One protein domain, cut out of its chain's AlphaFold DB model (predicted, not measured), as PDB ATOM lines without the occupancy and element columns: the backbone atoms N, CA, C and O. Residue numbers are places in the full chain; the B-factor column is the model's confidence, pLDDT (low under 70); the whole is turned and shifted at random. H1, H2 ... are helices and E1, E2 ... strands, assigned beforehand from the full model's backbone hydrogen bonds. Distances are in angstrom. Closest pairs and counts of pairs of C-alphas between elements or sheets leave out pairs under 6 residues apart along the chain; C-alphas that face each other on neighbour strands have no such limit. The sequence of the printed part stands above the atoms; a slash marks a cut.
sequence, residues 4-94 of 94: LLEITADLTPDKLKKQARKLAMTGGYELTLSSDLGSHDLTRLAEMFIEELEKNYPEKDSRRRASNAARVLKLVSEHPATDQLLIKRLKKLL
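This is residues 4 to 94 of the 94 residues of an uncharacterized protein of Candidatus Dadabacteria bacterium (UniProt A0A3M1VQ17). A small bundle of three helices, H2, H4 and H5, their centres making a triangle, packs through H4 on a small unit of two parallel strands, E1 and E2, with H1 running back between them in the chain and packing on the strands. The short helix H3 lies near one end of H2 and of H4. The printed part has 91 residues with five named helices and two named strands, in the order E1, H1, E2, H2, H3, H4, H5; the class is mostly helix. The whole is compact, with a radius of gyration of the C-alphas of 12.5 A, and flat, spanning 37 by 32 by 17 A.

The sheet is E1, residues 4 to 7, and E2, residues 29 to 33, parallel neighbours with 35 degrees between their directions. N 5 and O 30 are 2.8 A apart and N 32 and O 5 are 3.1 A apart, both within hydrogen-bond range. With H1, residues 13 to 24, they form a strand-helix-strand unit, two parallel neighbour strands with a helix between them in the chain, and its crossover is right-handed. The closest C-alphas of E1 and H1 are those of Leu 5 and Ala 20, 7.5 A apart. The hub is H4, residues 68 to 78; its closest C-alphas with E2 are Leu 75 and Leu 33, 6.8 A apart. H4 touches H2, residues 39 to 56, at a shallow tilt of 32 degrees, only just short of steep, opposite ways; the closest C-alphas, of Ala 69 and Phe 49, are 5.2 A apart. H4 and H5, residues 84 to 93, touch as a helical hairpin, opposite ways at a shallow tilt of 34 degrees, only just short of steep; the closest C-alphas, of Ser 77 and Ile 87, are 4.9 A apart. H2, H4 and H5 form an up and down bundle, each running against the one before it. H1 only just touches H4, with 3 pairs of C-alphas within 8 A, made by its residues 13 to 17 alone; the closest are Pro 13 and Ala 69, 7.2 A apart. H3, residues 62 to 66, is close but not clearly touching H4, the C-alphas of Arg 64 and Ala 70 being closest at 6.6 A. In H1, H2, H3, H4 and H5 every O i to N i+4 pair is within hydrogen-bond range.

E1 begins at C-alpha 4 (0.107, 54.740, -4.728) and is 9.6 A long; E2 is 13.3 A. H2, the longest helix, measures 25.5 A from C-alpha 39 (7.223, 33.571, -3.563). H1 is 16.0 A, H3 6.2 A, H4 15.4 A and H5 14.4 A, ending at C-alpha 93 (8.437, 38.060, -21.879).

The C-alphas of Thr 26 and Leu 85, the two farthest apart, are 37.8 A apart. The printed part has no cut, and its six links are tight. The mean pLDDT of the printed part is 91.3, and no printed residue is under 70.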
ATOM      1  N   LEU A   4      -0.524  56.059  -4.746       89.56
ATOM      2  CA  LEU A   4       0.107  54.740  -4.728       89.56
ATOM      3  C   LEU A   4      -0.972  53.663  -4.811       89.56
ATOM      4  O   LEU A   4      -1.908  53.649  -4.011       89.56
ATOM      5  N   LEU A   5      -0.855  52.785  -5.803       91.31
ATOM      6  CA  LEU A   5      -1.699  51.609  -5.958       91.31
ATOM      7  C   LEU A   5      -0.860  50.381  -5.614       91.31
ATOM      8  O   LEU A   5       0.018  49.963  -6.372       91.31
ATOM      9  N   GLU A   6      -1.151  49.828  -4.446       92.12
ATOM     10  CA  GLU A   6      -0.506  48.631  -3.930       92.12
ATOM     11  C   GLU A   6      -1.134  47.365  -4.525       92.12
ATOM     12  O   GLU A   6      -2.355  47.187  -4.536       92.12
ATOM     13  N   ILE A   7      -0.283  46.488  -5.049       92.12
ATOM     14  CA  ILE A   7      -0.642  45.174  -5.563       92.12
ATOM     15  C   ILE A   7      -0.562  44.175  -4.407       92.12
ATOM     16  O   ILE A   7       0.522  43.865  -3.912       92.12
ATOM     17  N   THR A   8      -1.715  43.653  -4.008       90.94
ATOM     18  CA  THR A   8      -1.860  42.569  -3.027       90.94
ATOM     19  C   THR A   8      -2.075  41.223  -3.728       90.94
ATOM     20  O   THR A   8      -2.405  41.190  -4.915       90.94
ATOM     21  N   ALA A   9      -1.966  40.108  -2.999       86.00
ATOM     22  CA  ALA A   9      -2.118  38.756  -3.554       86.00
ATOM     23  C   ALA A   9      -3.480  38.531  -4.249       86.00
ATOM     24  O   ALA A   9      -3.559  37.864  -5.280       86.00
ATOM     25  N   ASP A  10      -4.545  39.154  -3.731       85.31
ATOM     26  CA  ASP A  10      -5.916  39.039  -4.258       85.31
ATOM     27  C   ASP A  10      -6.262  40.039  -5.376       85.31
ATOM     28  O   ASP A  10      -7.425  40.144  -5.811       85.31
ATOM     29  N   LEU A  11      -5.290  40.845  -5.814       89.06
ATOM     30  CA  LEU A  11      -5.531  41.858  -6.827       89.06
ATOM     31  C   LEU A  11      -5.502  41.237  -8.227       89.06
ATOM     32  O   LEU A  11      -4.461  40.845  -8.745       89.06
ATOM     33  N   THR A  12      -6.666  41.204  -8.872       91.44
ATOM     34  CA  THR A  12      -6.803  40.728 -10.252       91.44
ATOM     35  C   THR A  12      -6.534  41.842 -11.272       91.44
ATOM     36  O   THR A  12      -6.722  43.027 -10.956       91.44
ATOM     37  N   PRO A  13      -6.176  41.501 -12.527       91.44
ATOM     38  CA  PRO A  13      -5.955  42.493 -13.582       91.44
ATOM     39  C   PRO A  13      -7.142  43.444 -13.807       91.44
ATOM     40  O   PRO A  13      -6.953  44.652 -13.968       91.44
ATOM     41  N   ASP A  14      -8.377  42.942 -13.717       90.38
ATOM     42  CA  ASP A  14      -9.589  43.761 -13.836       90.38
ATOM     43  C   ASP A  14      -9.742  44.783 -12.705       90.38
ATOM     44  O   ASP A  14     -10.098  45.945 -12.946       90.38
ATOM     45  N   LYS A  15      -9.478  44.370 -11.458       92.06
ATOM     46  CA  LYS A  15      -9.518  45.275 -10.300       92.06
ATOM     47  C   LYS A  15      -8.451  46.355 -10.441       92.06
ATOM     48  O   LYS A  15      -8.772  47.536 -10.290       92.06
ATOM     49  N   LEU A  16      -7.235  45.961 -10.828       92.31
ATOM     50  CA  LEU A  16      -6.138  46.883 -11.103       92.31
ATOM     51  C   LEU A  16      -6.529  47.903 -12.176       92.31
ATOM     52  O   LEU A  16      -6.364  49.102 -11.974       92.31
ATOM     53  N   LYS A  17      -7.102  47.460 -13.299       91.00
ATOM     54  CA  LYS A  17      -7.528  48.335 -14.401       91.00
ATOM     55  C   LYS A  17      -8.576  49.358 -13.959       91.00
ATOM     56  O   LYS A  17      -8.472  50.534 -14.316       91.00
ATOM     57  N   LYS A  18      -9.567  48.937 -13.165       91.88
ATOM     58  CA  LYS A  18     -10.604  49.832 -12.620       91.88
ATOM     59  C   LYS A  18     -10.009  50.882 -11.681       91.88
ATOM     60  O   LYS A  18     -10.318  52.065 -11.822       91.88
ATOM     61  N   GLN A  19      -9.144  50.465 -10.758       91.50
ATOM     62  CA  GLN A  19      -8.486  51.370  -9.816       91.50
ATOM     63  C   GLN A  19      -7.535  52.333 -10.535       91.50
ATOM     64  O   GLN A  19      -7.671  53.544 -10.381       91.50
ATOM     65  N   ALA A  20      -6.665  51.822 -11.407       91.00
ATOM     66  CA  ALA A  20      -5.749  52.611 -12.226       91.00
ATOM     67  C   ALA A  20      -6.474  53.711 -13.014       91.00
ATOM     68  O   ALA A  20      -6.050  54.864 -13.003       91.00
ATOM     69  N   ARG A  21      -7.614  53.391 -13.647       90.94
ATOM     70  CA  ARG A  21      -8.416  54.382 -14.382       90.94
ATOM     71  C   ARG A  21      -8.935  55.492 -13.467       90.94
ATOM     72  O   ARG A  21      -8.857  56.660 -13.834       90.94
ATOM     73  N   LYS A  22      -9.442  55.143 -12.282       90.69
ATOM     74  CA  LYS A  22      -9.944  56.121 -11.306       90.69
ATOM     75  C   LYS A  22      -8.830  57.057 -10.819       90.69
ATOM     76  O   LYS A  22      -9.036  58.265 -10.729       90.69
ATOM     77  N   LEU A  23      -7.647  56.510 -10.540       90.50
ATOM     78  CA  LEU A  23      -6.502  57.286 -10.059       90.50
ATOM     79  C   LEU A  23      -5.878  58.150 -11.166       90.50
ATOM     80  O   LEU A  23      -5.494  59.294 -10.930       90.50
ATOM     81  N   ALA A  24      -5.856  57.659 -12.407       87.88
ATOM     82  CA  ALA A  24      -5.408  58.442 -13.559       87.88
ATOM     83  C   ALA A  24      -6.233  59.726 -13.753       87.88
ATOM     84  O   ALA A  24      -5.682  60.754 -14.130       87.88
ATOM     85  N   MET A  25      -7.532  59.693 -13.440       87.06
ATOM     86  CA  MET A  25      -8.424  60.856 -13.547       87.06
ATOM     87  C   MET A  25      -8.259  61.882 -12.416       87.06
ATOM     88  O   MET A  25      -8.767  62.991 -12.535       87.06
ATOM     89  N   THR A  26      -7.591  61.525 -11.317       84.81
ATOM     90  CA  THR A  26      -7.529  62.336 -10.083       84.81
ATOM     91  C   THR A  26      -6.133  62.880  -9.773       84.81
ATOM     92  O   THR A  26      -5.978  63.701  -8.870       84.81
ATOM     93  N   GLY A  27      -5.119  62.496 -10.554       82.31
ATOM     94  CA  GLY A  27      -3.751  62.985 -10.370       82.31
ATOM     95  C   GLY A  27      -2.642  62.024 -10.794       82.31
ATOM     96  O   GLY A  27      -1.474  62.385 -10.670       82.31
ATOM     97  N   GLY A  28      -2.985  60.836 -11.304       87.94
ATOM     98  CA  GLY A  28      -2.024  59.810 -11.710       87.94
ATOM     99  C   GLY A  28      -1.772  58.772 -10.615       87.94
ATOM    100  O   GLY A  28      -2.207  58.931  -9.473       87.94
ATOM    101  N   TYR A  29      -1.087  57.683 -10.973       92.69
ATOM    102  CA  TYR A  29      -0.741  56.624 -10.029       92.69
ATOM    103  C   TYR A  29       0.620  55.986 -10.300       92.69
ATOM    104  O   TYR A  29       1.074  55.879 -11.445       92.69
ATOM    105  N   GLU A  30       1.210  55.477  -9.230       90.31
ATOM    106  CA  GLU A  30       2.364  54.589  -9.240       90.31
ATOM    107  C   GLU A  30       1.977  53.220  -8.687       90.31
ATOM    108  O   GLU A  30       1.083  53.100  -7.850       90.31
ATOM    109  N   LEU A  31       2.611  52.176  -9.219       92.88
ATOM    110  CA  LEU A  31       2.367  50.796  -8.815       92.88
ATOM    111  C   LEU A  31       3.456  50.372  -7.839       92.88
ATOM    112  O   LEU A  31       4.633  50.620  -8.100       92.88
ATOM    113  N   THR A  32       3.062  49.691  -6.773       92.94
ATOM    114  CA  THR A  32       3.980  49.069  -5.817       92.94
ATOM    115  C   THR A  32       3.484  47.675  -5.461       92.94
ATOM    116  O   THR A  32       2.285  47.416  -5.532       92.94
ATOM    117  N   LEU A  33       4.384  46.763  -5.107       92.12
ATOM    118  CA  LEU A  33       4.012  45.465  -4.546       92.12
ATOM    119  C   LEU A  33       3.910  45.583  -3.028       92.12
ATOM    120  O   LEU A  33       4.680  46.327  -2.419       92.12
ATOM    121  N   SER A  34       2.986  44.833  -2.435       90.25
ATOM    122  CA  SER A  34       2.954  44.676  -0.985       90.25
ATOM    123  C   SER A  34       4.178  43.893  -0.502       90.25
ATOM    124  O   SER A  34       4.573  42.906  -1.127       90.25
ATOM    125  N   SER A  35       4.782  44.332   0.605       83.31
ATOM    126  CA  SER A  35       5.971  43.700   1.200       83.31
ATOM    127  C   SER A  35       5.713  42.293   1.732       83.31
ATOM    128  O   SER A  35       6.652  41.518   1.899       83.31
ATOM    129  N   ASP A  36       4.448  41.966   1.984       87.62
ATOM    130  CA  ASP A  36       4.036  40.723   2.631       87.62
ATOM    131  C   ASP A  36       3.853  39.572   1.626       87.62
ATOM    132  O   ASP A  36       3.475  38.463   2.003       87.62
ATOM    133  N   LEU A  37       4.119  39.815   0.335       89.81
ATOM    134  CA  LEU A  37       3.967  38.818  -0.721       89.81
ATOM    135  C   LEU A  37       5.086  37.774  -0.680       89.81
ATOM    136  O   LEU A  37       6.266  38.073  -0.893       89.81
ATOM    137  N   GLY A  38       4.690  36.516  -0.484       91.06
ATOM    138  CA  GLY A  38       5.589  35.376  -0.595       91.06
ATOM    139  C   GLY A  38       5.892  35.000  -2.048       91.06
ATOM    140  O   GLY A  38       5.233  35.435  -2.994       91.06
ATOM    141  N   SER A  39       6.866  34.108  -2.238       90.12
ATOM    142  CA  SER A  39       7.223  33.571  -3.563       90.12
ATOM    143  C   SER A  39       6.041  32.898  -4.276       90.12
ATOM    144  O   SER A  39       5.904  33.005  -5.499       90.12
ATOM    145  N   HIS A  40       5.158  32.239  -3.517       90.88
ATOM    146  CA  HIS A  40       3.946  31.612  -4.041       90.88
ATOM    147  C   HIS A  40       2.955  32.651  -4.586       90.88
ATOM    148  O   HIS A  40       2.486  32.515  -5.718       90.88
ATOM    149  N   ASP A  41       2.704  33.723  -3.832       92.56
ATOM    150  CA  ASP A  41       1.794  34.799  -4.243       92.56
ATOM    151  C   ASP A  41       2.326  35.538  -5.468       92.56
ATOM    152  O   ASP A  41       1.582  35.801  -6.411       92.56
ATOM    153  N   LEU A  42       3.633  35.807  -5.498       92.94
ATOM    154  CA  LEU A  42       4.309  36.443  -6.631       92.94
ATOM    155  C   LEU A  42       4.222  35.594  -7.898       92.94
ATOM    156  O   LEU A  42       4.000  36.132  -8.981       92.94
ATOM    157  N   THR A  43       4.357  34.274  -7.768       93.62
ATOM    158  CA  THR A  43       4.202  33.349  -8.898       93.62
ATOM    159  C   THR A  43       2.773  33.371  -9.422       93.62
ATOM    160  O   THR A  43       2.564  33.550 -10.621       93.62
ATOM    161  N   ARG A  44       1.784  33.282  -8.527       93.62
ATOM    162  CA  ARG A  44       0.366  33.327  -8.895       93.62
ATOM    163  C   ARG A  44      -0.018  34.657  -9.547       93.62
ATOM    164  O   ARG A  44      -0.707  34.670 -10.565       93.62
ATOM    165  N   LEU A  45       0.449  35.775  -8.989       94.25
ATOM    166  CA  LEU A  45       0.283  37.103  -9.576       94.25
ATOM    167  C   LEU A  45       0.913  37.150 -10.966       94.25
ATOM    168  O   LEU A  45       0.253  37.557 -11.921       94.25
ATOM    169  N   ALA A  46       2.160  36.696 -11.101       94.62
ATOM    170  CA  ALA A  46       2.837  36.680 -12.385       94.62
ATOM    171  C   ALA A  46       2.035  35.903 -13.429       94.62
ATOM    172  O   ALA A  46       1.800  36.436 -14.502       94.62
ATOM    173  N   GLU A  47       1.551  34.701 -13.126       94.62
ATOM    174  CA  GLU A  47       0.761  33.909 -14.076       94.62
ATOM    175  C   GLU A  47      -0.497  34.640 -14.559       94.62
ATOM    176  O   GLU A  47      -0.703  34.744 -15.770       94.62
ATOM    177  N   MET A  48      -1.265  35.246 -13.648       94.75
ATOM    178  CA  MET A  48      -2.453  36.029 -14.016       94.75
ATOM    179  C   MET A  48      -2.109  37.219 -14.922       94.75
ATOM    180  O   MET A  48      -2.813  37.503 -15.893       94.75
ATOM    181  N   PHE A  49      -1.029  37.939 -14.613       94.75
ATOM    182  CA  PHE A  49      -0.626  39.111 -15.390       94.75
ATOM    183  C   PHE A  49       0.088  38.751 -16.698       94.75
ATOM    184  O   PHE A  49       0.024  39.534 -17.644       94.75
ATOM    185  N   ILE A  50       0.732  37.583 -16.788       94.56
ATOM    186  CA  ILE A  50       1.272  37.034 -18.037       94.56
ATOM    187  C   ILE A  50       0.119  36.740 -18.997       94.56
ATOM    188  O   ILE A  50       0.159  37.205 -20.133       94.56
ATOM    189  N   GLU A  51      -0.916  36.041 -18.528       93.94
ATOM    190  CA  GLU A  51      -2.086  35.709 -19.346       93.94
ATOM    191  C   GLU A  51      -2.792  36.976 -19.849       93.94
ATOM    192  O   GLU A  51      -3.064  37.112 -21.043       93.94
ATOM    193  N   GLU A  52      -3.015  37.957 -18.967       93.44
ATOM    194  CA  GLU A  52      -3.593  39.248 -19.352       93.44
ATOM    195  C   GLU A  52      -2.719  39.982 -20.385       93.44
ATOM    196  O   GLU A  52      -3.242  40.570 -21.339       93.44
ATOM    197  N   LEU A  53      -1.393  39.961 -20.212       93.69
ATOM    198  CA  LEU A  53      -0.465  40.612 -21.132       93.69
ATOM    199  C   LEU A  53      -0.508  39.958 -22.516       93.69
ATOM    200  O   LEU A  53      -0.593  40.666 -23.513       93.69
ATOM    201  N   GLU A  54      -0.466  38.630 -22.589       92.12
ATOM    202  CA  GLU A  54      -0.482  37.893 -23.855       92.12
ATOM    203  C   GLU A  54      -1.824  38.027 -24.580       92.12
ATOM    204  O   GLU A  54      -1.847  38.225 -25.795       92.12
ATOM    205  N   LYS A  55      -2.936  38.011 -23.835       92.06
ATOM    206  CA  LYS A  55      -4.287  38.147 -24.387       92.06
ATOM    207  C   LYS A  55      -4.560  39.533 -24.968       92.06
ATOM    208  O   LYS A  55      -5.186  39.642 -26.019       92.06
ATOM    209  N   ASN A  56      -4.132  40.594 -24.280       91.50
ATOM    210  CA  ASN A  56      -4.469  41.970 -24.663       91.50
ATOM    211  C   ASN A  56      -3.352  42.679 -25.442       91.50
ATOM    212  O   ASN A  56      -3.619  43.669 -26.123       91.50
ATOM    213  N   TYR A  57      -2.112  42.195 -25.340       90.75
ATOM    214  CA  TYR A  57      -0.924  42.795 -25.950       90.75
ATOM    215  C   TYR A  57      -0.021  41.719 -26.589       90.75
ATOM    216  O   TYR A  57       1.131  41.525 -26.169       90.75
ATOM    217  N   PRO A  58      -0.522  41.004 -27.618       85.75
ATOM    218  CA  PRO A  58       0.212  39.907 -28.255       85.75
ATOM    219  C   PRO A  58       1.510  40.380 -28.926       85.75
ATOM    220  O   PRO A  58       2.509  39.661 -28.934       85.75
ATOM    221  N   GLU A  59       1.534  41.613 -29.433       89.00
ATOM    222  CA  GLU A  59       2.705  42.205 -30.075       89.00
ATOM    223  C   GLU A  59       3.678  42.810 -29.056       89.00
ATOM    224  O   GLU A  59       3.282  43.461 -28.087       89.00
ATOM    225  N   LYS A  60       4.987  42.635 -29.281       85.69
ATOM    226  CA  LYS A  60       6.048  43.211 -28.435       85.69
ATOM    227  C   LYS A  60       6.318  44.683 -28.772       85.69
ATOM    228  O   LYS A  60       7.426  45.055 -29.157       85.69
ATOM    229  N   ASP A  61       5.301  45.524 -28.627       86.81
ATOM    230  CA  ASP A  61       5.352  46.944 -28.973       86.81
ATOM    231  C   ASP A  61       5.507  47.869 -27.743       86.81
ATOM    232  O   ASP A  61       5.777  47.444 -26.610       86.81
ATOM    233  N   SER A  62       5.412  49.182 -27.964       87.38
ATOM    234  CA  SER A  62       5.453  50.179 -26.888       87.38
ATOM    235  C   SER A  62       4.217  50.126 -25.982       87.38
ATOM    236  O   SER A  62       4.329  50.419 -24.791       87.38
ATOM    237  N   ARG A  63       3.055  49.709 -26.501       88.19
ATOM    238  CA  ARG A  63       1.799  49.619 -25.739       88.19
ATOM    239  C   ARG A  63       1.854  48.476 -24.739       88.19
ATOM    240  O   ARG A  63       1.463  48.668 -23.589       88.19
ATOM    241  N   ARG A  64       2.410  47.327 -25.139       92.25
ATOM    242  CA  ARG A  64       2.670  46.190 -24.248       92.25
ATOM    243  C   ARG A  64       3.523  46.620 -23.062       92.25
ATOM    244  O   ARG A  64       3.126  46.395 -21.923       92.25
ATOM    245  N   ARG A  65       4.647  47.299 -23.318       88.94
ATOM    246  CA  ARG A  65       5.581  47.764 -22.275       88.94
ATOM    247  C   ARG A  65       4.986  48.830 -21.352       88.94
ATOM    248  O   ARG A  65       5.324  48.864 -20.173       88.94
ATOM    249  N   ALA A  66       4.087  49.668 -21.865       89.44
ATOM    250  CA  ALA A  66       3.380  50.676 -21.077       89.44
ATOM    251  C   ALA A  66       2.175  50.117 -20.292       89.44
ATOM    252  O   ALA A  66       1.636  50.808 -19.425       89.44
ATOM    253  N   SER A  67       1.737  48.888 -20.585       92.25
ATOM    254  CA  SER A  67       0.567  48.285 -19.948       92.25
ATOM    255  C   SER A  67       0.766  48.074 -18.446       92.25
ATOM    256  O   SER A  67       1.872  47.832 -17.958       92.25
ATOM    257  N   ASN A  68      -0.338  48.101 -17.698       93.06
ATOM    258  CA  ASN A  68      -0.305  47.793 -16.269       93.06
ATOM    259  C   ASN A  68       0.211  46.378 -16.005       93.06
ATOM    260  O   ASN A  68       0.975  46.192 -15.068       93.06
ATOM    261  N   ALA A  69      -0.141  45.410 -16.855       93.81
ATOM    262  CA  ALA A  69       0.347  44.045 -16.729       93.81
ATOM    263  C   ALA A  69       1.877  43.981 -16.837       93.81
ATOM    264  O   ALA A  69       2.527  43.455 -15.938       93.81
ATOM    265  N   ALA A  70       2.477  44.608 -17.854       94.25
ATOM    266  CA  ALA A  70       3.934  44.643 -17.989       94.25
ATOM    267  C   ALA A  70       4.621  45.346 -16.809       94.25
ATOM    268  O   ALA A  70       5.652  44.879 -16.326       94.25
ATOM    269  N   ARG A  71       4.038  46.442 -16.309       94.44
ATOM    270  CA  ARG A  71       4.563  47.160 -15.139       94.44
ATOM    271  C   ARG A  71       4.506  46.309 -13.867       94.44
ATOM    272  O   ARG A  71       5.485  46.290 -13.131       94.44
ATOM    273  N   VAL A  72       3.414  45.580 -13.632       94.75
ATOM    274  CA  VAL A  72       3.304  44.648 -12.496       94.75
ATOM    275  C   VAL A  72       4.323  43.522 -12.617       94.75
ATOM    276  O   VAL A  72       5.048  43.258 -11.667       94.75
ATOM    277  N   LEU A  73       4.445  42.900 -13.791       95.38
ATOM    278  CA  LEU A  73       5.432  41.843 -14.014       95.38
ATOM    279  C   LEU A  73       6.868  42.337 -13.810       95.38
ATOM    280  O   LEU A  73       7.701  41.601 -13.284       95.38
ATOM    281  N   LYS A  74       7.159  43.591 -14.167       95.00
ATOM    282  CA  LYS A  74       8.450  44.212 -13.869       95.00
ATOM    283  C   LYS A  74       8.686  44.306 -12.358       95.00
ATOM    284  O   LYS A  74       9.726  43.841 -11.901       95.00
ATOM    285  N   LEU A  75       7.710  44.805 -11.595       94.25
ATOM    286  CA  LEU A  75       7.802  44.860 -10.131       94.25
ATOM    287  C   LEU A  75       8.000  43.468  -9.523       94.25
ATOM    288  O   LEU A  75       8.842  43.298  -8.648       94.25
ATOM    289  N   VAL A  76       7.284  42.457 -10.028       94.50
ATOM    290  CA  VAL A  76       7.464  41.069  -9.579       94.50
ATOM    291  C   VAL A  76       8.897  40.616  -9.845       94.50
ATOM    292  O   VAL A  76       9.527  40.060  -8.958       94.50
ATOM    293  N   SER A  77       9.470  40.907 -11.015       94.44
ATOM    294  CA  SER A  77      10.855  40.519 -11.325       94.44
ATOM    295  C   SER A  77      11.928  41.210 -10.468       94.44
ATOM    296  O   SER A  77      13.048  40.711 -10.390       94.44
ATOM    297  N   GLU A  78      11.590  42.342  -9.851       93.00
ATOM    298  CA  GLU A  78      12.472  43.134  -8.987       93.00
ATOM    299  C   GLU A  78      12.267  42.815  -7.495       93.00
ATOM    300  O   GLU A  78      13.091  43.200  -6.665       93.00
ATOM    301  N   HIS A  79      11.199  42.091  -7.143       93.00
ATOM    302  CA  HIS A  79      10.887  41.767  -5.756       93.00
ATOM    303  C   HIS A  79      11.873  40.727  -5.179       93.00
ATOM    304  O   HIS A  79      12.107  39.693  -5.814       93.00
ATOM    305  N   PRO A  80      12.418  40.928  -3.961       90.56
ATOM    306  CA  PRO A  80      13.434  40.040  -3.383       90.56
ATOM    307  C   PRO A  80      12.986  38.586  -3.195       90.56
ATOM    308  O   PRO A  80      13.803  37.674  -3.274       90.56
ATOM    309  N   ALA A  81      11.692  38.368  -2.945       91.75
ATOM    310  CA  ALA A  81      11.120  37.035  -2.740       91.75
ATOM    311  C   ALA A  81      10.794  36.285  -4.050       91.75
ATOM    312  O   ALA A  81      10.275  35.169  -4.008       91.75
ATOM    313  N   THR A  82      11.065  36.882  -5.214       92.69
ATOM    314  CA  THR A  82      10.772  36.268  -6.514       92.69
ATOM    315  C   THR A  82      11.825  35.240  -6.889       92.69
ATOM    316  O   THR A  82      13.027  35.506  -6.877       92.69
ATOM    317  N   ASP A  83      11.365  34.058  -7.292       93.69
ATOM    318  CA  ASP A  83      12.245  32.978  -7.723       93.69
ATOM    319  C   ASP A  83      13.056  33.344  -8.985       93.69
ATOM    320  O   ASP A  83      12.555  33.969  -9.926       93.69
ATOM    321  N   GLN A  84      14.321  32.915  -9.047       93.19
ATOM    322  CA  GLN A  84      15.210  33.230 -10.170       93.19
ATOM    323  C   GLN A  84      14.708  32.696 -11.518       93.19
ATOM    324  O   GLN A  84      14.944  33.324 -12.557       93.19
ATOM    325  N   LEU A  85      14.042  31.539 -11.535       93.25
ATOM    326  CA  LEU A  85      13.449  30.975 -12.743       93.25
ATOM    327  C   LEU A  85      12.327  31.877 -13.254       93.25
ATOM    328  O   LEU A  85      12.270  32.167 -14.454       93.25
ATOM    329  N   LEU A  86      11.491  32.377 -12.342       93.62
ATOM    330  CA  LEU A  86      10.432  33.325 -12.666       93.62
ATOM    331  C   LEU A  86      11.019  34.635 -13.205       93.62
ATOM    332  O   LEU A  86      10.608  35.085 -14.271       93.62
ATOM    333  N   ILE A  87      12.060  35.187 -12.573       94.38
ATOM    334  CA  ILE A  87      12.759  36.386 -13.072       94.38
ATOM    335  C   ILE A  87      13.268  36.170 -14.506       94.38
ATOM    336  O   ILE A  87      13.065  37.019 -15.379       94.38
ATOM    337  N   LYS A  88      13.908  35.027 -14.789       94.31
ATOM    338  CA  LYS A  88      14.388  34.696 -16.142       94.31
ATOM    339  C   LYS A  88      13.243  34.586 -17.151       94.31
ATOM    340  O   LYS A  88      13.411  35.023 -18.290       94.31
ATOM    341  N   ARG A  89      12.097  34.020 -16.756       93.75
ATOM    342  CA  ARG A  89      10.889  33.939 -17.596       93.75
ATOM    343  C   ARG A  89      10.359  35.336 -17.918       93.75
ATOM    344  O   ARG A  89      10.150  35.644 -19.090       93.75
ATOM    345  N   LEU A  90      10.223  36.197 -16.911       93.38
ATOM    346  CA  LEU A  90       9.706  37.558 -17.069       93.38
ATOM    347  C   LEU A  90      10.615  38.424 -17.951       93.38
ATOM    348  O   LEU A  90      10.117  39.114 -18.834       93.38
ATOM    349  N   LYS A  91      11.943  38.302 -17.822       90.69
ATOM    350  CA  LYS A  91      12.912  39.008 -18.687       90.69
ATOM    351  C   LYS A  91      12.810  38.656 -20.174       90.69
ATOM    352  O   LYS A  91      13.207  39.458 -21.006       90.69
ATOM    353  N   LYS A  92      12.341  37.454 -20.521       89.25
ATOM    354  CA  LYS A  92      12.124  37.048 -21.923       89.25
ATOM    355  C   LYS A  92      10.772  37.522 -22.464       89.25
ATOM    356  O   LYS A  92      10.586  37.628 -23.683       89.25
ATOM    357  N   LEU A  93       9.815  37.719 -21.561       87.81
ATOM    358  CA  LEU A  93       8.437  38.060 -21.879       87.81
ATOM    359  C   LEU A  93       8.233  39.566 -22.079       87.81
ATOM    360  O   LEU A  93       7.458  39.950 -22.962       87.81
ATOM    361  N   LEU A  94       8.876  40.381 -21.242       85.62
ATOM    362  CA  LEU A  94       8.848  41.846 -21.281       85.62
ATOM    363  C   LEU A  94       9.782  42.402 -22.363       85.62
ATOM    364  O   LEU A  94       9.416  43.450 -22.941       85.62
TER     365      LEU A  94